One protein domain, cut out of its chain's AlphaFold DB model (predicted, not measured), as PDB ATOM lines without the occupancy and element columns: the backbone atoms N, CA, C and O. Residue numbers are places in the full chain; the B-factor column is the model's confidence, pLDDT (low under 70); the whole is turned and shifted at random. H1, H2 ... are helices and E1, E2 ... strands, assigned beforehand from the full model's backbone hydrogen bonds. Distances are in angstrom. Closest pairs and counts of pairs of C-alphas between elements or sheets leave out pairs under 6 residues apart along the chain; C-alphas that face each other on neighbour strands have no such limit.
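Overview. This is residues 4 to 54 of the 717 residues of an uncharacterized protein of Euryarchaeota archaeon (UniProt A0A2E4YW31). A small, strongly twisted sheet of three strands, E1, E2 and E3, has a single helix, H1, over one face, while the other face is bare. The first half of H1 packs on the sheet, and residues 44 to 54, of which 44 to 51 belong to H1, stick out as an arm. The printed part has 51 residues, with three named strands and one named helix in the order E1 E2 E3 H1, and its class is mixed, helices and strands. The sheet's order is E1 E2 E3, all antiparallel. The whole is only just compact, close to loose, with a radius of gyration of the C-alphas of 11.3 A and spans of 34 by 23 by 18 A.

Along the chain. E1, residues 4 to 12, begins at C-alpha 4 (-36.162, 32.424, -21.967), is 17.4 A long and bends by 94 degrees at residue 8. E2, residues 18 to 25, is 19.1 A long and bends by 73 degrees at residue 21. E3, residues 30 to 33, is 10.2 A long. H1, residues 36 to 51, is 22.8 A long and ends at C-alpha 51 (-19.301, 32.963, -20.480).

Arrangement. The strands form a meander, each the antiparallel neighbour of the one before. In the hairpin E1 and E2, N 9 and O 20 are within hydrogen-bond range at 2.8 A. In the hairpin E2 and E3, N 33 and O 21 are 2.8 A apart. H1 is on the sheet, in two layers, a helix on one face of a sheet, at a height over the sheet of 10.1 A. It lies over E2 and runs along the strands, at 8 degrees to E2 on the local plane. The closest C-alphas of E2 and H1, those of Phe 21 and Tyr 39, are 6.5 A apart. Every O i to N i+4 pair in H1 is within hydrogen-bond range.

Size, cuts and confidence. The C-alphas farthest apart, those of Gly 16 and Gly 53, are 34.3 A apart. The printed part has no cut, and its three links are tight. Residues 49 to 54 have pLDDT under 70.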
ATOM      1  N   LYS A   4     -35.264  31.266 -21.925       81.12
ATOM      2  CA  LYS A   4     -36.162  32.424 -21.967       81.12
ATOM      3  C   LYS A   4     -36.781  32.640 -20.585       81.12
ATOM      4  O   LYS A   4     -37.642  31.885 -20.119       81.12
ATOM      5  N   PHE A   5     -36.342  33.706 -19.932       83.88
ATOM      6  CA  PHE A   5     -36.822  34.153 -18.631       83.88
ATOM      7  C   PHE A   5     -38.219  34.779 -18.758       83.88
ATOM      8  O   PHE A   5     -38.387  35.820 -19.384       83.88
ATOM      9  N   LYS A   6     -39.245  34.122 -18.196       84.44
ATOM     10  CA  LYS A   6     -40.650  34.571 -18.287       84.44
ATOM     11  C   LYS A   6     -41.098  35.415 -17.087       84.44
ATOM     12  O   LYS A   6     -42.250  35.845 -17.059       84.44
ATOM     13  N   GLY A   7     -40.213  35.656 -16.116       87.50
ATOM     14  CA  GLY A   7     -40.509  36.441 -14.919       87.50
ATOM     15  C   GLY A   7     -41.477  35.740 -13.958       87.50
ATOM     16  O   GLY A   7     -41.478  34.511 -13.827       87.50
ATOM     17  N   LYS A   8     -42.279  36.541 -13.249       95.44
ATOM     18  CA  LYS A   8     -43.238  36.073 -12.242       95.44
ATOM     19  C   LYS A   8     -44.454  35.437 -12.927       95.44
ATOM     20  O   LYS A   8     -45.261  36.133 -13.536       95.44
ATOM     21  N   ARG A   9     -44.568  34.113 -12.841       95.31
ATOM     22  CA  ARG A   9     -45.705  33.313 -13.312       95.31
ATOM     23  C   ARG A   9     -45.939  32.169 -12.345       95.31
ATOM     24  O   ARG A   9     -44.982  31.499 -11.955       95.31
ATOM     25  N   ASP A  10     -47.198  31.932 -12.008       96.75
ATOM     26  CA  ASP A  10     -47.562  30.764 -11.219       96.75
ATOM     27  C   ASP A  10     -47.219  29.488 -11.996       96.75
ATOM     28  O   ASP A  10     -47.493  29.352 -13.191       96.75
ATOM     29  N   CYS A  11     -46.549  28.566 -11.319       97.06
ATOM     30  CA  CYS A  11     -46.066  27.319 -11.887       97.06
ATOM     31  C   CYS A  11     -46.058  26.216 -10.823       97.06
ATOM     32  O   CYS A  11     -46.133  26.486  -9.625       97.06
ATOM     33  N   THR A  12     -45.932  24.962 -11.252       97.06
ATOM     34  CA  THR A  12     -45.866  23.800 -10.354       97.06
ATOM     35  C   THR A  12     -44.511  23.122 -10.522       97.06
ATOM     36  O   THR A  12     -44.066  22.885 -11.645       97.06
ATOM     37  N   GLN A  13     -43.813  22.862  -9.416       94.19
ATOM     38  CA  GLN A  13     -42.568  22.092  -9.419       94.19
ATOM     39  C   GLN A  13     -42.858  20.608  -9.676       94.19
ATOM     40  O   GLN A  13     -43.973  20.150  -9.448       94.19
ATOM     41  N   SER A  14     -41.851  19.833 -10.090       87.56
ATOM     42  CA  SER A  14     -41.994  18.385 -10.324       87.56
ATOM     43  C   SER A  14     -42.511  17.618  -9.099       87.56
ATOM     44  O   SER A  14     -43.216  16.631  -9.256       87.56
ATOM     45  N   GLY A  15     -42.234  18.104  -7.884       90.62
ATOM     46  CA  GLY A  15     -42.784  17.568  -6.631       90.62
ATOM     47  C   GLY A  15     -44.189  18.069  -6.262       90.62
ATOM     48  O   GLY A  15     -44.558  18.004  -5.095       90.62
ATOM     49  N   GLY A  16     -44.940  18.667  -7.193       93.88
ATOM     50  CA  GLY A  16     -46.316  19.140  -6.983       93.88
ATOM     51  C   GLY A  16     -46.458  20.471  -6.231       93.88
ATOM     52  O   GLY A  16     -47.531  21.072  -6.236       93.88
ATOM     53  N   SER A  17     -45.396  20.993  -5.610       95.50
ATOM     54  CA  SER A  17     -45.473  22.274  -4.901       95.50
ATOM     55  C   SER A  17     -45.548  23.469  -5.856       95.50
ATOM     56  O   SER A  17     -44.788  23.541  -6.825       95.50
ATOM     57  N   LYS A  18     -46.415  24.439  -5.547       96.81
ATOM     58  CA  LYS A  18     -46.579  25.679  -6.321       96.81
ATOM     59  C   LYS A  18     -45.369  26.615  -6.159       96.81
ATOM     60  O   LYS A  18     -44.798  26.723  -5.074       96.81
ATOM     61  N   GLY A  19     -44.999  27.308  -7.231       97.31
ATOM     62  CA  GLY A  19     -44.008  28.384  -7.272       97.31
ATOM     63  C   GLY A  19     -44.517  29.578  -8.085       97.31
ATOM     64  O   GLY A  19     -45.538  29.475  -8.758       97.31
ATOM     65  N   LYS A  20     -43.826  30.721  -7.988       97.62
ATOM     66  CA  LYS A  20     -44.252  32.001  -8.592       97.62
ATOM     67  C   LYS A  20     -43.331  32.514  -9.698       97.62
ATOM     68  O   LYS A  20     -43.573  33.594 -10.228       97.62
ATOM     69  N   PHE A  21     -42.261  31.794 -10.030       97.25
ATOM     70  CA  PHE A  21     -41.280  32.222 -11.029       97.25
ATOM     71  C   PHE A  21     -40.933  31.064 -11.954       97.25
ATOM     72  O   PHE A  21     -40.668  29.959 -11.482       97.25
ATOM     73  N   GLN A  22     -40.906  31.312 -13.264       96.88
ATOM     74  CA  GLN A  22     -40.709  30.265 -14.264       96.88
ATOM     75  C   GLN A  22     -39.620  30.632 -15.276       96.88
ATOM     76  O   GLN A  22     -39.586  31.740 -15.815       96.88
ATOM     77  N   THR A  23     -38.764  29.662 -15.585       95.44
ATOM     78  CA  THR A  23     -37.810  29.720 -16.703       95.44
ATOM     79  C   THR A  23     -38.210  28.706 -17.760       95.44
ATOM     80  O   THR A  23     -38.575  27.585 -17.407       95.44
ATOM     81  N   VAL A  24     -38.127  29.072 -19.038       93.31
ATOM     82  CA  VAL A  24     -38.372  28.156 -20.163       93.31
ATOM     83  C   VAL A  24     -37.050  27.936 -20.876       93.31
ATOM     84  O   VAL A  24     -36.416  28.914 -21.246       93.31
ATOM     85  N   LYS A  25     -36.618  26.694 -21.042       88.50
ATOM     86  CA  LYS A  25     -35.431  26.362 -21.826       88.50
ATOM     87  C   LYS A  25     -35.687  26.495 -23.330       88.50
ATOM     88  O   LYS A  25     -36.840  26.565 -23.754       88.50
ATOM     89  N   ASN A  26     -34.626  26.487 -24.135       85.50
ATOM     90  CA  ASN A  26     -34.727  26.459 -25.598       85.50
ATOM     91  C   ASN A  26     -35.454  25.202 -26.108       85.50
ATOM     92  O   ASN A  26     -36.231  25.307 -27.051       85.50
ATOM     93  N   ASP A  27     -35.308  24.064 -25.420       87.38
ATOM     94  CA  ASP A  27     -36.051  22.816 -25.680       87.38
ATOM     95  C   ASP A  27     -37.543  22.875 -25.263       87.38
ATOM     96  O   ASP A  27     -38.270  21.890 -25.356       87.38
ATOM     97  N   GLY A  28     -38.016  24.022 -24.760       90.88
ATOM     98  CA  GLY A  28     -39.387  24.223 -24.293       90.88
ATOM     99  C   GLY A  28     -39.667  23.715 -22.874       90.88
ATOM    100  O   GLY A  28     -40.740  24.007 -22.328       90.88
ATOM    101  N   SER A  29     -38.723  23.019 -22.231       90.75
ATOM    102  CA  SER A  29     -38.882  22.538 -20.858       90.75
ATOM    103  C   SER A  29     -38.951  23.701 -19.864       90.75
ATOM    104  O   SER A  29     -38.333  24.755 -20.025       90.75
ATOM    105  N   LYS A  30     -39.760  23.541 -18.815       95.12
ATOM    106  CA  LYS A  30     -40.077  24.610 -17.858       95.12
ATOM    107  C   LYS A  30     -39.517  24.262 -16.482       95.12
ATOM    108  O   LYS A  30     -39.756  23.170 -15.975       95.12
ATOM    109  N   ARG A  31     -38.833  25.209 -15.835       95.69
ATOM    110  CA  ARG A  31     -38.409  25.114 -14.426       95.69
ATOM    111  C   ARG A  31     -39.175  26.122 -13.584       95.69
ATOM    112  O   ARG A  31     -39.336  27.268 -13.995       95.69
ATOM    113  N   CYS A  32     -39.643  25.685 -12.419       97.31
ATOM    114  CA  CYS A  32     -40.451  26.486 -11.505       97.31
ATOM    115  C   CYS A  32     -39.703  26.754 -10.193       97.31
ATOM    116  O   CYS A  32     -39.156  25.830  -9.587       97.31
ATOM    117  N   TYR A  33     -39.721  28.000  -9.726       97.25
ATOM    118  CA  TYR A  33     -39.052  28.450  -8.507       97.25
ATOM    119  C   TYR A  33     -40.064  29.059  -7.538       97.25
ATOM    120  O   TYR A  33     -40.990  29.775  -7.932       97.25
ATOM    121  N   LYS A  34     -39.883  28.777  -6.244       96.75
ATOM    122  CA  LYS A  34     -40.783  29.268  -5.192       96.75
ATOM    123  C   LYS A  34     -40.559  30.748  -4.910       96.75
ATOM    124  O   LYS A  34     -41.516  31.477  -4.666       96.75
ATOM    125  N   THR A  35     -39.302  31.187  -4.963       96.31
ATOM    126  CA  THR A  35     -38.891  32.549  -4.603       96.31
ATOM    127  C   THR A  35     -38.106  33.218  -5.725       96.31
ATOM    128  O   THR A  35     -37.448  32.557  -6.530       96.31
ATOM    129  N   GLU A  36     -38.125  34.551  -5.738       95.44
ATOM    130  CA  GLU A  36     -37.352  35.360  -6.684       95.44
ATOM    131  C   GLU A  36     -35.843  35.134  -6.525       95.44
ATOM    132  O   GLU A  36     -35.106  35.127  -7.504       95.44
ATOM    133  N   LYS A  37     -35.380  34.875  -5.293       95.38
ATOM    134  CA  LYS A  37     -33.973  34.581  -4.998       95.38
ATOM    135  C   LYS A  37     -33.492  33.311  -5.706       95.38
ATOM    136  O   LYS A  37     -32.428  33.326  -6.311       95.38
ATOM    137  N   GLN A  38     -34.282  32.234  -5.671       94.44
ATOM    138  CA  GLN A  38     -33.964  30.991  -6.391       94.44
ATOM    139  C   GLN A  38     -33.929  31.207  -7.908       94.44
ATOM    140  O   GLN A  38     -33.058  30.681  -8.594       94.44
ATOM    141  N   TYR A  39     -34.861  32.014  -8.415       95.88
ATOM    142  CA  TYR A  39     -34.926  32.379  -9.823       95.88
ATOM    143  C   TYR A  39     -33.701  33.197 -10.272       95.88
ATOM    144  O   TYR A  39     -33.058  32.830 -11.252       95.88
ATOM    145  N   LYS A  40     -33.317  34.240  -9.522       92.81
ATOM    146  CA  LYS A  40     -32.124  35.064  -9.801       92.81
ATOM    147  C   LYS A  40     -30.816  34.281  -9.658       92.81
ATOM    148  O   LYS A  40     -29.912  34.464 -10.461       92.81
ATOM    149  N   ALA A  41     -30.726  33.365  -8.693       90.75
ATOM    150  CA  ALA A  41     -29.570  32.475  -8.574       90.75
ATOM    151  C   ALA A  41     -29.431  31.556  -9.801       90.75
ATOM    152  O   ALA A  41     -28.334  31.381 -10.322       90.75
ATOM    153  N   SER A  42     -30.548  31.023 -10.315       89.44
ATOM    154  CA  SER A  42     -30.528  30.242 -11.556       89.44
ATOM    155  C   SER A  42     -30.199  31.086 -12.790       89.44
ATOM    156  O   SER A  42     -29.634  30.540 -13.733       89.44
ATOM    157  N   GLN A  43     -30.561  32.375 -12.808       87.31
ATOM    158  CA  GLN A  43     -30.148  33.317 -13.854       87.31
ATOM    159  C   GLN A  43     -28.636  33.519 -13.849       87.31
ATOM    160  O   GLN A  43     -28.005  33.348 -14.885       87.31
ATOM    161  N   ALA A  44     -28.065  33.831 -12.684       85.56
ATOM    162  CA  ALA A  44     -26.631  34.058 -12.537       85.56
ATOM    163  C   ALA A  44     -25.814  32.829 -12.963       85.56
ATOM    164  O   ALA A  44     -24.893  32.957 -13.759       85.56
ATOM    165  N   TRP A  45     -26.223  31.631 -12.526       84.31
ATOM    166  CA  TRP A  45     -25.553  30.387 -12.912       84.31
ATOM    167  C   TRP A  45     -25.623  30.109 -14.421       84.31
ATOM    168  O   TRP A  45     -24.656  29.647 -15.016       84.31
ATOM    169  N   ALA A  46     -26.759  30.407 -15.064       80.75
ATOM    170  CA  ALA A  46     -26.897  30.237 -16.511       80.75
ATOM    171  C   ALA A  46     -26.031  31.228 -17.308       80.75
ATOM    172  O   ALA A  46     -25.534  30.868 -18.368       80.75
ATOM    173  N   HIS A  47     -25.835  32.449 -16.800       76.44
ATOM    174  CA  HIS A  47     -24.924  33.429 -17.395       76.44
ATOM    175  C   HIS A  47     -23.454  33.009 -17.265       76.44
ATOM    176  O   HIS A  47     -22.713  33.086 -18.239       76.44
ATOM    177  N   GLU A  48     -23.055  32.509 -16.094       72.50
ATOM    178  CA  GLU A  48     -21.686  32.044 -15.828       72.50
ATOM    179  C   GLU A  48     -21.294  30.851 -16.724       72.50
ATOM    180  O   GLU A  48     -20.146  30.737 -17.148       72.50
ATOM    181  N   TYR A  49     -22.256  29.987 -17.070       69.56
ATOM    182  CA  TYR A  49     -22.028  28.840 -17.956       69.56
ATOM    183  C   TYR A  49     -21.841  29.237 -19.433       69.56
ATOM    184  O   TYR A  49     -21.035  28.623 -20.132       69.56
ATOM    185  N   ASP A  50     -22.554  30.267 -19.905       63.44
ATOM    186  CA  ASP A  50     -22.410  30.788 -21.274       63.44
ATOM    187  C   ASP A  50     -21.064  31.521 -21.450       63.44
ATOM    188  O   ASP A  50     -20.393  31.337 -22.465       63.44
ATOM    189  N   GLU A  51     -20.616  32.293 -20.450       62.94
ATOM    190  CA  GLU A  51     -19.301  32.963 -20.480       62.94
ATOM    191  C   GLU A  51     -18.124  31.974 -20.511       62.94
ATOM    192  O   GLU A  51     -17.036  32.311 -20.977       62.94
ATOM    193  N   ALA A  52     -18.344  30.737 -20.058       63.66
ATOM    194  CA  ALA A  52     -17.349  29.675 -20.079       63.66
ATOM    195  C   ALA A  52     -17.260  28.916 -21.426       63.66
ATOM    196  O   ALA A  52     -16.361  28.093 -21.581       63.66
ATOM    197  N   GLY A  53     -18.138  29.195 -22.407       43.09
ATOM    198  CA  GLY A  53     -18.005  28.711 -23.793       43.09
ATOM    199  C   GLY A  53     -18.332  27.229 -24.039       43.09
ATOM    200  O   GLY A  53     -17.783  26.631 -24.958       43.09
ATOM    201  N   TYR A  54     -19.205  26.610 -23.236       50.56
ATOM    202  CA  TYR A  54     -19.400  25.148 -23.220       50.56
ATOM    203  C   TYR A  54     -20.624  24.588 -23.976       50.56
ATOM    204  O   TYR A  54     -20.971  23.427 -23.760       50.56
TER     205      TYR A  54